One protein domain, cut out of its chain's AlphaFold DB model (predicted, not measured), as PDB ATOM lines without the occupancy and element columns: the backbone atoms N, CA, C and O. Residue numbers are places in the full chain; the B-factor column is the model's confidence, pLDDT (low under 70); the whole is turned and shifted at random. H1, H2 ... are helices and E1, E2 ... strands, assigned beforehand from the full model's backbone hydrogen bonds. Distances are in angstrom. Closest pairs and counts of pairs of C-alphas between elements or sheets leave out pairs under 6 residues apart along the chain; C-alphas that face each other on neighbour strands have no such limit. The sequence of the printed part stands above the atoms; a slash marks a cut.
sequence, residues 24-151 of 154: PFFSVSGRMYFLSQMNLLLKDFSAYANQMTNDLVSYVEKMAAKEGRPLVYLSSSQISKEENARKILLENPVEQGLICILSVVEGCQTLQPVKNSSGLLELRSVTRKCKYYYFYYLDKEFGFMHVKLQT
ATOM      1  N   PRO A  24     156.253 127.360 121.853       82.69
ATOM      2  CA  PRO A  24     157.583 126.765 122.012       82.69
ATOM      3  C   PRO A  24     157.670 125.315 121.516       82.69
ATOM      4  O   PRO A  24     158.748 124.845 121.170       82.69
ATOM      5  N   PHE A  25     156.547 124.601 121.424       85.06
ATOM      6  CA  PHE A  25     156.524 123.212 120.983       85.06
ATOM      7  C   PHE A  25     156.573 123.042 119.465       85.06
ATOM      8  O   PHE A  25     156.687 121.912 118.988       85.06
ATOM      9  N   PHE A  26     156.525 124.127 118.689       85.62
ATOM     10  CA  PHE A  26     156.542 124.044 117.227       85.62
ATOM     11  C   PHE A  26     157.939 123.763 116.662       85.62
ATOM     12  O   PHE A  26     158.053 123.201 115.574       85.62
ATOM     13  N   SER A  27     159.004 124.082 117.403       88.75
ATOM     14  CA  SER A  27     160.386 123.803 117.006       88.75
ATOM     15  C   SER A  27     161.065 122.823 117.963       88.75
ATOM     16  O   SER A  27     160.737 122.739 119.146       88.75
ATOM     17  N   VAL A  28     162.057 122.077 117.466       87.50
ATOM     18  CA  VAL A  28     162.875 121.190 118.315       87.50
ATOM     19  C   VAL A  28     163.598 121.999 119.394       87.50
ATOM     20  O   VAL A  28     163.610 121.591 120.552       87.50
ATOM     21  N   SER A  29     164.151 123.161 119.037       90.31
ATOM     22  CA  SER A  29     164.857 124.038 119.974       90.31
ATOM     23  C   SER A  29     163.944 124.569 121.077       90.31
ATOM     24  O   SER A  29     164.351 124.575 122.235       90.31
ATOM     25  N   GLY A  30     162.705 124.948 120.758       91.88
ATOM     26  CA  GLY A  30     161.747 125.425 121.754       91.88
ATOM     27  C   GLY A  30     161.292 124.319 122.711       91.88
ATOM     28  O   GLY A  30     161.191 124.557 123.913       91.88
ATOM     29  N   ARG A  31     161.133 123.083 122.222       90.38
ATOM     30  CA  ARG A  31     160.866 121.913 123.080       90.38
ATOM     31  C   ARG A  31     162.034 121.607 124.004       90.38
ATOM     32  O   ARG A  31     161.835 121.420 125.197       90.38
ATOM     33  N   MET A  32     163.255 121.608 123.472       91.12
ATOM     34  CA  MET A  32     164.464 121.424 124.276       91.12
ATOM     35  C   MET A  32     164.616 122.525 125.330       91.12
ATOM     36  O   MET A  32     164.938 122.228 126.477       91.12
ATOM     37  N   TYR A  33     164.334 123.779 124.967       92.19
ATOM     38  CA  TYR A  33     164.324 124.902 125.902       92.19
ATOM     39  C   TYR A  33     163.293 124.688 127.012       92.19
ATOM     40  O   TYR A  33     163.634 124.805 128.183       92.19
ATOM     41  N   PHE A  34     162.065 124.299 126.660       91.75
ATOM     42  CA  PHE A  34     161.016 124.008 127.635       91.75
ATOM     43  C   PHE A  34     161.433 122.907 128.621       91.75
ATOM     44  O   PHE A  34     161.345 123.106 129.829       91.75
ATOM     45  N   LEU A  35     161.959 121.779 128.128       92.06
ATOM     46  CA  LEU A  35     162.437 120.694 128.994       92.06
ATOM     47  C   LEU A  35     163.610 121.135 129.882       92.06
ATOM     48  O   LEU A  35     163.668 120.764 131.052       92.06
ATOM     49  N   SER A  36     164.509 121.967 129.352       92.44
ATOM     50  CA  SER A  36     165.628 122.541 130.105       92.44
ATOM     51  C   SER A  36     165.152 123.454 131.240       92.44
ATOM     52  O   SER A  36     165.637 123.332 132.361       92.44
ATOM     53  N   GLN A  37     164.140 124.296 131.001       93.56
ATOM     54  CA  GLN A  37     163.526 125.125 132.051       93.56
ATOM     55  C   GLN A  37     162.884 124.283 133.163       93.56
ATOM     56  O   GLN A  37     162.851 124.703 134.316       93.56
ATOM     57  N   MET A  38     162.417 123.076 132.838       91.69
ATOM     58  CA  MET A  38     161.907 122.108 133.814       91.69
ATOM     59  C   MET A  38     163.006 121.274 134.492       91.69
ATOM     60  O   MET A  38     162.686 120.399 135.294       91.69
ATOM     61  N   ASN A  39     164.285 121.503 134.170       95.06
ATOM     62  CA  ASN A  39     165.418 120.663 134.572       95.06
ATOM     63  C   ASN A  39     165.232 119.174 134.216       95.06
ATOM     64  O   ASN A  39     165.728 118.290 134.918       95.06
ATOM     65  N   LEU A  40     164.520 118.879 133.122       94.38
ATOM     66  CA  LEU A  40     164.230 117.513 132.701       94.38
ATOM     67  C   LEU A  40     165.257 117.025 131.677       94.38
ATOM     68  O   LEU A  40     165.311 117.491 130.537       94.38
ATOM     69  N   LEU A  41     166.047 116.025 132.067       94.56
ATOM     70  CA  LEU A  41     166.982 115.367 131.161       94.56
ATOM     71  C   LEU A  41     166.239 114.439 130.193       94.56
ATOM     72  O   LEU A  41     165.296 113.740 130.563       94.56
ATOM     73  N   LEU A  42     166.730 114.341 128.954       94.44
ATOM     74  CA  LEU A  42     166.119 113.489 127.925       94.44
ATOM     75  C   LEU A  42     166.045 112.006 128.316       94.44
ATOM     76  O   LEU A  42     165.123 111.312 127.896       94.44
ATOM     77  N   LYS A  43     166.987 111.511 129.124       94.12
ATOM     78  CA  LYS A  43     166.970 110.127 129.628       94.12
ATOM     79  C   LYS A  43     165.815 109.862 130.608       94.12
ATOM     80  O   LYS A  43     165.335 108.736 130.672       94.12
ATOM     81  N   ASP A  44     165.354 110.900 131.307       95.31
ATOM     82  CA  ASP A  44     164.319 110.826 132.346       95.31
ATOM     83  C   ASP A  44     162.929 111.199 131.795       95.31
ATOM     84  O   ASP A  44     161.906 110.953 132.436       95.31
ATOM     85  N   PHE A  45     162.869 111.729 130.565       93.75
ATOM     86  CA  PHE A  45     161.634 112.171 129.910       93.75
ATOM     87  C   PHE A  45     160.543 111.096 129.887       93.75
ATOM     88  O   PHE A  45     159.386 111.387 130.175       93.75
ATOM     89  N   SER A  46     160.893 109.845 129.576       92.19
ATOM     90  CA  SER A  46     159.911 108.757 129.525       92.19
ATOM     91  C   SER A  46     159.269 108.497 130.890       92.19
ATOM     92  O   SER A  46     158.071 108.240 130.956       92.19
ATOM     93  N   ALA A  47     160.040 108.565 131.980       94.88
ATOM     94  CA  ALA A  47     159.507 108.386 133.329       94.88
ATOM     95  C   ALA A  47     158.581 109.552 133.703       94.88
ATOM     96  O   ALA A  47     157.457 109.327 134.150       94.88
ATOM     97  N   TYR A  48     159.012 110.781 133.414       95.06
ATOM     98  CA  TYR A  48     158.216 111.986 133.627       95.06
ATOM     99  C   TYR A  48     156.886 111.967 132.854       95.06
ATOM    100  O   TYR A  48     155.829 112.196 133.437       95.06
ATOM    101  N   ALA A  49     156.909 111.639 131.558       93.75
ATOM    102  CA  ALA A  49     155.700 111.585 130.735       93.75
ATOM    103  C   ALA A  49     154.693 110.551 131.267       93.75
ATOM    104  O   ALA A  49     153.500 110.839 131.339       93.75
ATOM    105  N   ASN A  50     155.176 109.381 131.706       94.88
ATOM    106  CA  ASN A  50     154.332 108.366 132.341       94.88
ATOM    107  C   ASN A  50     153.728 108.858 133.661       94.88
ATOM    108  O   ASN A  50     152.543 108.637 133.902       94.88
ATOM    109  N   GLN A  51     154.517 109.532 134.503       96.19
ATOM    110  CA  GLN A  51     154.020 110.102 135.754       96.19
ATOM    111  C   GLN A  51     152.905 111.120 135.490       96.19
ATOM    112  O   GLN A  51     151.820 110.979 136.043       96.19
ATOM    113  N   MET A  52     153.120 112.063 134.568       94.69
ATOM    114  CA  MET A  52     152.103 113.049 134.181       94.69
ATOM    115  C   MET A  52     150.826 112.392 133.650       94.69
ATOM    116  O   MET A  52     149.720 112.812 133.990       94.69
ATOM    117  N   THR A  53     150.957 111.337 132.839       95.38
ATOM    118  CA  THR A  53     149.799 110.561 132.384       95.38
ATOM    119  C   THR A  53     149.055 109.923 133.558       95.38
ATOM    120  O   THR A  53     147.831 110.017 133.607       95.38
ATOM    121  N   ASN A  54     149.755 109.302 134.509       96.62
ATOM    122  CA  ASN A  54     149.130 108.661 135.669       96.62
ATOM    123  C   ASN A  54     148.426 109.673 136.579       96.62
ATOM    124  O   ASN A  54     147.288 109.436 136.991       96.62
ATOM    125  N   ASP A  55     149.066 110.812 136.837       96.81
ATOM    126  CA  ASP A  55     148.499 111.896 137.638       96.81
ATOM    127  C   ASP A  55     147.219 112.431 136.989       96.81
ATOM    128  O   ASP A  55     146.196 112.598 137.660       96.81
ATOM    129  N   LEU A  56     147.238 112.612 135.665       96.44
ATOM    130  CA  LEU A  56     146.065 113.039 134.916       96.44
ATOM    131  C   LEU A  56     144.941 112.000 134.975       96.44
ATOM    132  O   LEU A  56     143.798 112.363 135.240       96.44
ATOM    133  N   VAL A  57     145.240 110.721 134.740       96.50
ATOM    134  CA  VAL A  57     144.239 109.642 134.811       96.50
ATOM    135  C   VAL A  57     143.593 109.608 136.201       96.50
ATOM    136  O   VAL A  57     142.367 109.638 136.296       96.50
ATOM    137  N   SER A  58     144.399 109.656 137.267       97.31
ATOM    138  CA  SER A  58     143.899 109.677 138.647       97.31
ATOM    139  C   SER A  58     143.043 110.913 138.934       97.31
ATOM    140  O   SER A  58     142.005 110.812 139.591       97.31
ATOM    141  N   TYR A  59     143.451 112.084 138.441       97.56
ATOM    142  CA  TYR A  59     142.680 113.315 138.592       97.56
ATOM    143  C   TYR A  59     141.316 113.216 137.902       97.56
ATOM    144  O   TYR A  59     140.301 113.584 138.489       97.56
ATOM    145  N   VAL A  60     141.280 112.678 136.682       97.81
ATOM    146  CA  VAL A  60     140.047 112.503 135.907       97.81
ATOM    147  C   VAL A  60     139.090 111.526 136.588       97.81
ATOM    148  O   VAL A  60     137.898 111.813 136.685       97.81
ATOM    149  N   GLU A  61     139.597 110.410 137.108       96.94
ATOM    150  CA  GLU A  61     138.800 109.439 137.869       96.94
ATOM    151  C   GLU A  61     138.217 110.060 139.145       96.94
ATOM    152  O   GLU A  61     137.019 109.933 139.410       96.94
ATOM    153  N   LYS A  62     139.036 110.801 139.904       98.00
ATOM    154  CA  LYS A  62     138.588 111.520 141.107       98.00
ATOM    155  C   LYS A  62     137.558 112.597 140.780       98.00
ATOM    156  O   LYS A  62     136.591 112.743 141.521       98.00
ATOM    157  N   MET A  63     137.746 113.336 139.689       97.50
ATOM    158  CA  MET A  63     136.802 114.351 139.220       97.50
ATOM    159  C   MET A  63     135.454 113.723 138.861       97.50
ATOM    160  O   MET A  63     134.429 114.187 139.351       97.50
ATOM    161  N   ALA A  64     135.451 112.647 138.068       97.06
ATOM    162  CA  ALA A  64     134.228 111.935 137.697       97.06
ATOM    163  C   ALA A  64     133.455 111.459 138.939       97.06
ATOM    164  O   ALA A  64     132.254 111.703 139.061       97.06
ATOM    165  N   ALA A  65     134.167 110.842 139.891       97.25
ATOM    166  CA  ALA A  65     133.591 110.360 141.142       97.25
ATOM    167  C   ALA A  65     133.053 111.500 142.021       97.25
ATOM    168  O   ALA A  65     131.952 111.390 142.555       97.25
ATOM    169  N   LYS A  66     133.800 112.603 142.142       97.62
ATOM    170  CA  LYS A  66     133.407 113.780 142.930       97.62
ATOM    171  C   LYS A  66     132.127 114.427 142.396       97.62
ATOM    172  O   LYS A  66     131.269 114.797 143.187       97.62
ATOM    173  N   GLU A  67     132.013 114.565 141.079       96.06
ATOM    174  CA  GLU A  67     130.846 115.174 140.423       96.06
ATOM    175  C   GLU A  67     129.671 114.186 140.274       96.06
ATOM    176  O   GLU A  67     128.587 114.573 139.840       96.06
ATOM    177  N   GLY A  68     129.871 112.900 140.593       96.38
ATOM    178  CA  GLY A  68     128.861 111.856 140.400       96.38
ATOM    179  C   GLY A  68     128.510 111.625 138.927       96.38
ATOM    180  O   GLY A  68     127.371 111.277 138.608       96.38
ATOM    181  N   ARG A  69     129.463 111.852 138.011       97.06
ATOM    182  CA  ARG A  69     129.251 111.778 136.556       97.06
ATOM    183  C   ARG A  69     129.997 110.597 135.933       97.06
ATOM    184  O   ARG A  69     131.080 110.237 136.394       97.06
ATOM    185  N   PRO A  70     129.449 109.979 134.872       97.50
ATOM    186  CA  PRO A  70     130.027 108.767 134.311       97.50
ATOM    187  C   PRO A  70     131.337 109.044 133.564       97.50
ATOM    188  O   PRO A  70     131.439 109.981 132.766       97.50
ATOM    189  N   LEU A  71     132.314 108.162 133.787       98.12
ATOM    190  CA  LEU A  71     133.533 108.028 132.995       98.12
ATOM    191  C   LEU A  71     133.408 106.778 132.112       98.12
ATOM    192  O   LEU A  71     133.468 105.657 132.611       98.12
ATOM    193  N   VAL A  72     133.222 106.960 130.804       97.94
ATOM    194  CA  VAL A  72     132.914 105.869 129.861       97.94
ATOM    195  C   VAL A  72     134.074 105.648 128.901       97.94
ATOM    196  O   VAL A  72     134.592 106.591 128.306       97.94
ATOM    197  N   TYR A  73     134.487 104.397 128.715       97.94
ATOM    198  CA  TYR A  73     135.458 104.032 127.686       97.94
ATOM    199  C   TYR A  73     134.765 103.691 126.364       97.94
ATOM    200  O   TYR A  73     133.878 102.840 126.317       97.94
ATOM    201  N   LEU A  74     135.201 104.331 125.281       97.94
ATOM    202  CA  LEU A  74     134.788 104.034 123.916       97.94
ATOM    203  C   LEU A  74     135.832 103.126 123.265       97.94
ATOM    204  O   LEU A  74     137.011 103.470 123.170       97.94
ATOM    205  N   SER A  75     135.383 101.978 122.760       96.12
ATOM    206  CA  SER A  75     136.253 100.960 122.159       96.12
ATOM    207  C   SER A  75     136.855 101.366 120.811       96.12
ATOM    208  O   SER A  75     137.833 100.762 120.371       96.12
ATOM    209  N   SER A  76     136.295 102.380 120.148       95.56
ATOM    210  CA  SER A  76     136.736 102.844 118.834       95.56
ATOM    211  C   SER A  76     136.640 104.360 118.712       95.56
ATOM    212  O   SER A  76     135.688 104.986 119.179       95.56
ATOM    213  N   SER A  77     137.603 104.950 118.003       91.81
ATOM    214  CA  SER A  77     137.600 106.372 117.652       91.81
ATOM    215  C   SER A  77     136.453 106.760 116.716       91.81
ATOM    216  O   SER A  77     136.116 107.940 116.653       91.81
ATOM    217  N   GLN A  78     135.857 105.785 116.018       94.00
ATOM    218  CA  GLN A  78     134.727 105.987 115.103       94.00
ATOM    219  C   GLN A  78     133.381 106.115 115.824       94.00
ATOM    220  O   GLN A  78     132.407 106.562 115.229       94.00
ATOM    221  N   ILE A  79     133.312 105.734 117.104       95.69
ATOM    222  CA  ILE A  79     132.089 105.895 117.893       95.69
ATOM    223  C   ILE A  79     131.849 107.392 118.122       95.69
ATOM    224  O   ILE A  79     132.745 108.118 118.574       95.69
ATOM    225  N   SER A  80     130.630 107.842 117.815       96.75
ATOM    226  CA  SER A  80     130.211 109.236 117.955       96.75
ATOM    227  C   SER A  80     130.198 109.647 119.426       96.75
ATOM    228  O   SER A  80     129.340 109.246 120.213       96.75
ATOM    229  N   LYS A  81     131.191 110.450 119.811       97.19
ATOM    230  CA  LYS A  81     131.341 110.969 121.179       97.19
ATOM    231  C   LYS A  81     130.183 111.897 121.545       97.19
ATOM    232  O   LYS A  81     129.684 111.845 122.662       97.19
ATOM    233  N   GLU A  82     129.725 112.693 120.580       96.69
ATOM    234  CA  GLU A  82     128.602 113.609 120.765       96.69
ATOM    235  C   GLU A  82     127.298 112.851 121.025       96.69
ATOM    236  O   GLU A  82     126.617 113.159 121.999       96.69
ATOM    237  N   GLU A  83     126.967 111.839 120.219       97.44
ATOM    238  CA  GLU A  83     125.748 111.043 120.425       97.44
ATOM    239  C   GLU A  83     125.753 110.330 121.779       97.44
ATOM    240  O   GLU A  83     124.741 110.334 122.476       97.44
ATOM    241  N   ASN A  84     126.896 109.768 122.188       98.00
ATOM    242  CA  ASN A  84     127.022 109.120 123.495       98.00
ATOM    243  C   ASN A  84     126.820 110.118 124.642       98.00
ATOM    244  O   ASN A  84     126.063 109.839 125.568       98.00
ATOM    245  N   ALA A  85     127.440 111.297 124.568       97.94
ATOM    246  CA  ALA A  85     127.261 112.333 125.580       97.94
ATOM    247  C   ALA A  85     125.824 112.880 125.617       97.94
ATOM    248  O   ALA A  85     125.285 113.096 126.700       97.94
ATOM    249  N   ARG A  86     125.169 113.050 124.459       97.75
ATOM    250  CA  ARG A  86     123.750 113.444 124.386       97.75
ATOM    251  C   ARG A  86     122.835 112.385 124.986       97.75
ATOM    252  O   ARG A  86     121.923 112.733 125.724       97.75
ATOM    253  N   LYS A  87     123.091 111.104 124.711       98.06
ATOM    254  CA  LYS A  87     122.347 109.997 125.318       98.06
ATOM    255  C   LYS A  87     122.481 110.015 126.843       98.06
ATOM    256  O   LYS A  87     121.470 109.958 127.531       98.06
ATOM    257  N   ILE A  88     123.700 110.185 127.355       97.69
ATOM    258  CA  ILE A  88     123.944 110.286 128.800       97.69
ATOM    259  C   ILE A  88     123.233 111.505 129.400       97.69
ATOM    260  O   ILE A  88     122.659 111.389 130.475       97.69
ATOM    261  N   LEU A  89     123.222 112.652 128.712       97.69
ATOM    262  CA  LEU A  89     122.488 113.839 129.163       97.69
ATOM    263  C   LEU A  89     120.974 113.591 129.248       97.69
ATOM    264  O   LEU A  89     120.330 114.083 130.165       97.69
ATOM    265  N   LEU A  90     120.402 112.842 128.301       97.31
ATOM    266  CA  LEU A  90     118.979 112.490 128.320       97.31
ATOM    267  C   LEU A  90     118.645 111.509 129.455       97.31
ATOM    268  O   LEU A  90     117.603 111.643 130.088       97.31
ATOM    269  N   GLU A  91     119.519 110.535 129.707       96.94
ATOM    270  CA  GLU A  91     119.347 109.531 130.767       96.94
ATOM    271  C   GLU A  91     119.608 110.101 132.171       96.94
ATOM    272  O   GLU A  91     118.960 109.699 133.135       96.94
ATOM    273  N   ASN A  92     120.546 111.043 132.291       94.62
ATOM    274  CA  ASN A  92     120.925 111.701 133.538       94.62
ATOM    275  C   ASN A  92     121.101 113.217 133.318       94.62
ATOM    276  O   ASN A  92     122.231 113.693 133.131       94.62
ATOM    277  N   PRO A  93     119.992 113.977 133.338       95.44
ATOM    278  CA  PRO A  93     120.012 115.410 133.091       95.44
ATOM    279  C   PRO A  93     120.919 116.189 134.044       95.44
ATOM    280  O   PRO A  93     121.163 115.824 135.198       95.44
ATOM    281  N   VAL A  94     121.420 117.314 133.549       96.19
ATOM    282  CA  VAL A  94     122.134 118.314 134.337       96.19
ATOM    283  C   VAL A  94     121.640 119.688 133.916       96.19
ATOM    284  O   VAL A  94     121.424 119.914 132.730       96.19
ATOM    285  N   GLU A  95     121.442 120.593 134.872       94.56
ATOM    286  CA  GLU A  95     121.077 121.983 134.570       94.56
ATOM    287  C   GLU A  95     122.290 122.780 134.077       94.56
ATOM    288  O   GLU A  95     122.192 123.558 133.133       94.56
ATOM    289  N   GLN A  96     123.452 122.549 134.694       96.62
ATOM    290  CA  GLN A  96     124.738 123.125 134.316       96.62
ATOM    291  C   GLN A  96     125.886 122.252 134.846       96.62
ATOM    292  O   GLN A  96     125.804 121.714 135.949       96.62
ATOM    293  N   GLY A  97     126.983 122.146 134.094       97.12
ATOM    294  CA  GLY A  97     128.215 121.490 134.536       97.12
ATOM    295  C   GLY A  97     128.545 120.217 133.765       97.12
ATOM    296  O   GLY A  97     128.180 120.065 132.599       97.12
ATOM    297  N   LEU A  98     129.321 119.326 134.388       98.12
ATOM    298  CA  LEU A  98     129.831 118.118 133.740       98.12
ATOM    299  C   LEU A  98     128.678 117.154 133.417       98.12
ATOM    300  O   LEU A  98     127.921 116.765 134.300       98.12
ATOM    301  N   ILE A  99     128.577 116.739 132.156       98.38
ATOM    302  CA  ILE A  99     127.630 115.717 131.689       98.38
ATOM    303  C   ILE A  99     128.259 114.337 131.878       98.38
ATOM    304  O   ILE A  99     127.714 113.468 132.555       98.38
ATOM    305  N   CYS A 100     129.425 114.135 131.265       98.38
ATOM    306  CA  CYS A 100     130.168 112.882 131.286       98.38
ATOM    307  C   CYS A 100     131.607 113.098 130.827       98.38
ATOM    308  O   CYS A 100     131.929 114.088 130.162       98.38
ATOM    309  N   ILE A 101     132.454 112.112 131.096       98.56
ATOM    310  CA  ILE A 101     133.806 112.047 130.554       98.56
ATOM    311  C   ILE A 101     133.890 110.803 129.679       98.56
ATOM    312  O   ILE A 101     133.652 109.690 130.141       98.56
ATOM    313  N   LEU A 102     134.230 110.975 128.406       98.56
ATOM    314  CA  LEU A 102     134.462 109.860 127.492       98.56
ATOM    315  C   LEU A 102     135.963 109.668 127.314       98.56
ATOM    316  O   LEU A 102     136.697 110.632 127.104       98.56
ATOM    317  N   SER A 103     136.427 108.428 127.375       98.25
ATOM    318  CA  SER A 103     137.815 108.064 127.119       98.25
ATOM    319  C   SER A 103     137.920 107.202 125.874       98.25
ATOM    320  O   SER A 103     137.082 106.339 125.637       98.25
ATOM    321  N   VAL A 104     138.932 107.442 125.048       98.19
ATOM    322  CA  VAL A 104     139.130 106.713 123.789       98.19
ATOM    323  C   VAL A 104     140.609 106.689 123.430       98.19
ATOM    324  O   VAL A 104     141.350 107.595 123.803       98.19
ATOM    325  N   VAL A 105     141.058 105.665 122.709       97.19
ATOM    326  CA  VAL A 105     142.420 105.627 122.161       97.19
ATOM    327  C   VAL A 105     142.413 106.188 120.741       97.19
ATOM    328  O   VAL A 105     141.723 105.666 119.866       97.19
ATOM    329  N   GLU A 106     143.208 107.229 120.497       95.88
ATOM    330  CA  GLU A 106     143.344 107.876 119.186       95.88
ATOM    331  C   GLU A 106     144.821 108.108 118.843       95.88
ATOM    332  O   GLU A 106     145.712 107.943 119.681       95.88
ATOM    333  N   GLY A 107     145.092 108.461 117.585       95.06
ATOM    334  CA  GLY A 107     146.422 108.886 117.162       95.06
ATOM    335  C   GLY A 107     146.791 110.237 117.775       95.06
ATOM    336  O   GLY A 107     145.971 111.152 117.789       95.06
ATOM    337  N   CYS A 108     148.025 110.362 118.251       92.31
ATOM    338  CA  CYS A 108     148.567 111.578 118.833       92.31
ATOM    339  C   CYS A 108     150.006 111.832 118.394       92.31
ATOM    340  O   CYS A 108     150.754 110.899 118.085       92.31
ATOM    341  N   GLN A 109     150.384 113.109 118.373       90.81
ATOM    342  CA  GLN A 109     151.782 113.510 118.283       90.81
ATOM    343  C   GLN A 109     152.361 113.632 119.691       90.81
ATOM    344  O   GLN A 109     151.684 114.079 120.617       90.81
ATOM    345  N   THR A 110     153.595 113.169 119.834       91.38
ATOM    346  CA  THR A 110     154.348 113.184 121.088       91.38
ATOM    347  C   THR A 110     155.830 113.314 120.797       91.38
ATOM    348  O   THR A 110     156.299 113.081 119.680       91.38
ATOM    349  N   LEU A 111     156.588 113.604 121.843       90.81
ATOM    350  CA  LEU A 111     158.038 113.591 121.837       90.81
ATOM    351  C   LEU A 111     158.590 112.234 122.261       90.81
ATOM    352  O   LEU A 111     158.011 111.532 123.092       90.81
ATOM    353  N   GLN A 112     159.719 111.865 121.670       91.88
ATOM    354  CA  GLN A 112     160.465 110.666 122.002       91.88
ATOM    355  C   GLN A 112     161.969 110.967 121.977       91.88
ATOM    356  O   GLN A 112     162.500 111.329 120.923       91.88
ATOM    357  N   PRO A 113     162.674 110.771 123.103       93.38
ATOM    358  CA  PRO A 113     164.125 110.690 123.120       93.38
ATOM    359  C   PRO A 113     164.590 109.455 122.347       93.38
ATOM    360  O   PRO A 113     164.154 108.333 122.621       93.38
ATOM    361  N   VAL A 114     165.485 109.648 121.387       93.44
ATOM    362  CA  VAL A 114     166.119 108.568 120.625       93.44
ATOM    363  C   VAL A 114     167.626 108.770 120.608       93.44
ATOM    364  O   VAL A 114     168.099 109.901 120.671       93.44
ATOM    365  N   LYS A 115     168.394 107.682 120.529       94.44
ATOM    366  CA  LYS A 115     169.841 107.777 120.314       94.44
ATOM    367  C   LYS A 115     170.118 108.017 118.834       94.44
ATOM    368  O   LYS A 115     169.580 107.302 117.988       94.44
ATOM    369  N   ASN A 116     170.953 109.000 118.534       93.00
ATOM    370  CA  ASN A 116     171.481 109.208 117.192       93.00
ATOM    371  C   ASN A 116     172.667 108.259 116.911       93.00
ATOM    372  O   ASN A 116     173.064 107.459 117.762       93.00
ATOM    373  N   SER A 117     173.245 108.353 115.710       94.00
ATOM    374  CA  SER A 117     174.380 107.519 115.290       94.00
ATOM    375  C   SER A 117     175.650 107.723 116.124       94.00
ATOM    376  O   SER A 117     176.464 106.808 116.192       94.00
ATOM    377  N   SER A 118     175.815 108.873 116.788       93.12
ATOM    378  CA  SER A 118     176.934 109.134 117.705       93.12
ATOM    379  C   SER A 118     176.658 108.703 119.152       93.12
ATOM    380  O   SER A 118     177.510 108.881 120.020       93.12
ATOM    381  N   GLY A 119     175.486 108.120 119.431       92.31
ATOM    382  CA  GLY A 119     175.093 107.637 120.757       92.31
ATOM    383  C   GLY A 119     174.492 108.704 121.680       92.31
ATOM    384  O   GLY A 119     174.103 108.374 122.804       92.31
ATOM    385  N   LEU A 120     174.367 109.951 121.216       93.56
ATOM    386  CA  LEU A 120     173.745 111.046 121.963       93.56
ATOM    387  C   LEU A 120     172.220 110.995 121.842       93.56
ATOM    388  O   LEU A 120     171.675 110.580 120.818       93.56
ATOM    389  N   LEU A 121     171.523 111.423 122.896       94.50
ATOM    390  CA  LEU A 121     170.066 111.534 122.877       94.50
ATOM    391  C   LEU A 121     169.627 112.796 122.136       94.50
ATOM    392  O   LEU A 121     170.100 113.893 122.427       94.50
ATOM    393  N   GLU A 122     168.661 112.636 121.243       93.00
ATOM    394  CA  GLU A 122     167.951 113.719 120.575       93.00
ATOM    395  C   GLU A 122     166.438 113.538 120.718       93.00
ATOM    396  O   GLU A 122     165.931 112.425 120.870       93.00
ATOM    397  N   LEU A 123     165.706 114.648 120.678       91.62
ATOM    398  CA  LEU A 123     164.259 114.663 120.840       91.62
ATOM    399  C   LEU A 123     163.574 114.678 119.472       91.62
ATOM    400  O   LEU A 123     163.713 115.643 118.717       91.62
ATOM    401  N   ARG A 124     162.797 113.638 119.164       90.62
ATOM    402  CA  ARG A 124     162.018 113.547 117.920       90.62
ATOM    403  C   ARG A 124     160.524 113.637 118.184       90.62
ATOM    404  O   ARG A 124     160.034 113.094 119.168       90.62
ATOM    405  N   SER A 125     159.803 114.274 117.267       90.31
ATOM    406  CA  SER A 125     158.344 114.174 117.201       90.31
ATOM    407  C   SER A 125     157.966 112.867 116.518       90.31
ATOM    408  O   SER A 125     158.497 112.541 115.454       90.31
ATOM    409  N   VAL A 126     157.059 112.115 117.128       91.56
ATOM    410  CA  VAL A 126     156.582 110.830 116.617       91.56
ATOM    411  C   VAL A 126     155.066 110.752 116.727       91.56
ATOM    412  O   VAL A 126     154.463 111.311 117.643       91.56
ATOM    413  N   THR A 127     154.451 110.020 115.802       93.25
ATOM    414  CA  THR A 127     153.028 109.684 115.872       93.25
ATOM    415  C   THR A 127     152.863 108.364 116.608       93.25
ATOM    416  O   THR A 127     153.481 107.360 116.249       93.25
ATOM    417  N   ARG A 128     152.024 108.353 117.643       92.31
ATOM    418  CA  ARG A 128     151.694 107.167 118.444       92.31
ATOM    419  C   ARG A 128     150.195 107.106 118.694       92.31
ATOM    420  O   ARG A 128     149.449 107.968 118.247       92.31
ATOM    421  N   LYS A 129     149.746 106.070 119.396       93.94
ATOM    422  CA  LYS A 129     148.406 106.035 119.981       93.94
ATOM    423  C   LYS A 129     148.496 106.390 121.456       93.94
ATOM    424  O   LYS A 129     149.407 105.923 122.139       93.94
ATOM    425  N   CYS A 130     147.540 107.166 121.942       94.75
ATOM    426  CA  CYS A 130     147.385 107.437 123.362       94.75
ATOM    427  C   CYS A 130     145.908 107.604 123.721       94.75
ATOM    428  O   CYS A 130     145.039 107.701 122.849       94.75
ATOM    429  N   LYS A 131     145.623 107.583 125.024       95.75
ATOM    430  CA  LYS A 131     144.284 107.848 125.538       95.75
ATOM    431  C   LYS A 131     143.986 109.345 125.388       95.75
ATOM    432  O   LYS A 131     144.849 110.196 125.595       95.75
ATOM    433  N   TYR A 132     142.754 109.651 125.025       97.25
ATOM    434  CA  TYR A 132     142.171 110.980 125.083       97.25
ATOM    435  C   TYR A 132     140.989 110.962 126.034       97.25
ATOM    436  O   TYR A 132     140.270 109.964 126.106       97.25
ATOM    437  N   TYR A 133     140.774 112.086 126.704       98.12
ATOM    438  CA  TYR A 133     139.554 112.381 127.435       98.12
ATOM    439  C   TYR A 133     138.760 113.466 126.713       98.12
ATOM    440  O   TYR A 133     139.316 114.450 126.225       98.12
ATOM    441  N   TYR A 134     137.452 113.267 126.655       98.19
ATOM    442  CA  TYR A 134     136.465 114.221 126.181       98.19
ATOM    443  C   TYR A 134     135.543 114.544 127.349       98.19
ATOM    444  O   TYR A 134     134.704 113.725 127.723       98.19
ATOM    445  N   PHE A 135     135.721 115.719 127.939       98.25
ATOM    446  CA  PHE A 135     134.874 116.206 129.021       98.25
ATOM    447  C   PHE A 135     133.706 116.947 128.395       98.25
ATOM    448  O   PHE A 135     133.920 118.016 127.828       98.25
ATOM    449  N   TYR A 136     132.508 116.378 128.453       98.25
ATOM    450  CA  TYR A 136     131.303 117.036 127.958       98.25
ATOM    451  C   TYR A 136     130.658 117.845 129.071       98.25
ATOM    452  O   TYR A 136     130.448 117.327 130.167       98.25
ATOM    453  N   TYR A 137     130.320 119.091 128.768       98.00
ATOM    454  CA  TYR A 137     129.694 120.026 129.693       98.00
ATOM    455  C   TYR A 137     128.407 120.582 129.097       98.00
ATOM    456  O   TYR A 137     128.296 120.755 127.880       98.00
ATOM    457  N   LEU A 138     127.465 120.897 129.979       97.62
ATOM    458  CA  LEU A 138     126.405 121.848 129.703       97.62
ATOM    459  C   LEU A 138     126.811 123.177 130.335       97.62
ATOM    460  O   LEU A 138     126.680 123.376 131.544       97.62
ATOM    461  N   ASP A 139     127.400 124.043 129.524       96.00
ATOM    462  CA  ASP A 139     127.837 125.363 129.949       96.00
ATOM    463  C   ASP A 139     126.693 126.381 129.859       96.00
ATOM    464  O   ASP A 139     125.807 126.270 129.011       96.00
ATOM    465  N   LYS A 140     126.712 127.388 130.735       94.56
ATOM    466  CA  LYS A 140     125.663 128.412 130.799       94.56
ATOM    467  C   LYS A 140     125.653 129.328 129.572       94.56
ATOM    468  O   LYS A 140     124.586 129.782 129.172       94.56
ATOM    469  N   GLU A 141     126.821 129.628 129.012       92.31
ATOM    470  CA  GLU A 141     126.979 130.554 127.887       92.31
ATOM    471  C   GLU A 141     127.113 129.797 126.566       92.31
ATOM    472  O   GLU A 141     126.479 130.151 125.572       92.31
ATOM    473  N   PHE A 142     127.910 128.727 126.560       91.19
ATOM    474  CA  PHE A 142     128.220 127.966 125.348       91.19
ATOM    475  C   PHE A 142     127.294 126.767 125.116       91.19
ATOM    476  O   PHE A 142     127.339 126.157 124.046       91.19
ATOM    477  N   GLY A 143     126.448 126.416 126.088       93.94
ATOM    478  CA  GLY A 143     125.560 125.264 125.997       93.94
ATOM    479  C   GLY A 143     126.333 123.945 125.955       93.94
ATOM    480  O   GLY A 143     127.290 123.728 126.696       93.94
ATOM    481  N   PHE A 144     125.894 123.024 125.099       95.88
ATOM    482  CA  PHE A 144     126.516 121.710 124.967       95.88
ATOM    483  C   PHE A 144     127.906 121.822 124.324       95.88
ATOM    484  O   PHE A 144     128.033 122.073 123.123       95.88
ATOM    485  N   MET A 145     128.955 121.591 125.112       96.38
ATOM    486  CA  MET A 145     130.344 121.728 124.674       96.38
ATOM    487  C   MET A 145     131.215 120.572 125.167       96.38
ATOM    488  O   MET A 145     130.810 119.782 126.019       96.38
ATOM    489  N   HIS A 146     132.438 120.471 124.639       97.19
ATOM    490  CA  HIS A 146     133.424 119.542 125.176       97.19
ATOM    491  C   HIS A 146     134.838 120.110 125.205       97.19
ATOM    492  O   HIS A 146     135.217 120.934 124.372       97.19
ATOM    493  N   VAL A 147     135.643 119.589 126.127       96.44
ATOM    494  CA  VAL A 147     137.096 119.775 126.158       96.44
ATOM    495  C   VAL A 147     137.758 118.464 125.756       96.44
ATOM    496  O   VAL A 147     137.501 117.425 126.365       96.44
ATOM    497  N   LYS A 148     138.612 118.503 124.729       95.69
ATOM    498  CA  LYS A 148     139.443 117.366 124.312       95.69
ATOM    499  C   LYS A 148     140.821 117.474 124.961       95.69
ATOM    500  O   LYS A 148     141.511 118.471 124.762       95.69
ATOM    501  N   LEU A 149     141.248 116.424 125.656       95.00
ATOM    502  CA  LEU A 149     142.537 116.365 126.339       95.00
ATOM    503  C   LEU A 149     143.304 115.092 125.977       95.00
ATOM    504  O   LEU A 149     142.800 113.984 126.144       95.00
ATOM    505  N   GLN A 150     144.531 115.257 125.498       94.00
ATOM    506  CA  GLN A 150     145.485 114.169 125.286       94.00
ATOM    507  C   GLN A 150     146.102 113.757 126.623       94.00
ATOM    508  O   GLN A 150     146.505 114.632 127.385       94.00
ATOM    509  N   THR A 151     146.228 112.456 126.910       94.25
ATOM    510  CA  THR A 151     146.855 112.031 128.175       94.25
ATOM    511  C   THR A 151     148.370 111.966 128.129       94.25
ATOM    512  O   THR A 151     149.022 112.037 129.167       94.25
TER     513      THR A 151
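This is residues 24 to 151 of the 154 residues of an uncharacterized protein of Schaedlerella arabinosiphila (UniProt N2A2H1). A long twisted hairpin, E2 and E3, runs along a rod-shaped body and is widened toward one end by E1 and E4 into a four-stranded sheet. The long helix H2 runs along one face, H3 covers the opposite face at the wide end, and short H1 sits near the hairpin's loop, giving three layers with helices on both faces. The 128 printed residues include H1 H2 E1 H3 E2 E3 E4 in chain order; the sheet E1 E2 E3 E4 is mixed, as is the class, helices and strands. The whole is loose, with a radius of gyration of the C-alphas of 18.2 A and spans of 59 by 29 by 25 A.

Inner strands E2, residues 97 to 115, and E3, residues 121 to 139, form an antiparallel hairpin, with N 104 and O 132 at 3.0 A. E2 bends by 78 degrees at residue 100. Edge strand E4, residues 143 to 150, makes a hairpin with E3, N 135 and O 147 at 2.9 A; E2 E3 E4 are a meander, each strand the antiparallel neighbour of the one before. Edge strand E1, residues 71 to 74, is parallel to E2, N 72 and O 101 at 2.8 A. H2, residues 45 to 67, has a height over the sheet of 9.5 A and touches E2, the closest C-alphas being Ala 64 and Ile 101, 7.2 A. On the opposite face, H3, residues 81 to 91, touches E2 at Leu 89 and Ile 99, closest C-alphas 6.0 A. E1, H3, E2 are a strand-helix-strand unit, parallel neighbour strands joined through a helix, with a right-handed crossover. H1, residues 28 to 37, touches E3, closest C-alphas Val 28 and Leu 123, 7.1 A. In H1, H2 and H3 every O i to N i+4 pair is within hydrogen-bond range.

H1 begins at C-alpha 28 (162.875, 121.190, 118.315). H2 measures 32.7 A, E2 46.1 A, E3 45.0 A and E4 22.8 A. E4 ends at C-alpha 150 (145.485, 114.169, 125.286).

The farthest C-alphas, Glu 95 and Ser 118, are 59.7 A apart. The printed part has no cut and no long link, and no printed residue is under 70 in pLDDT.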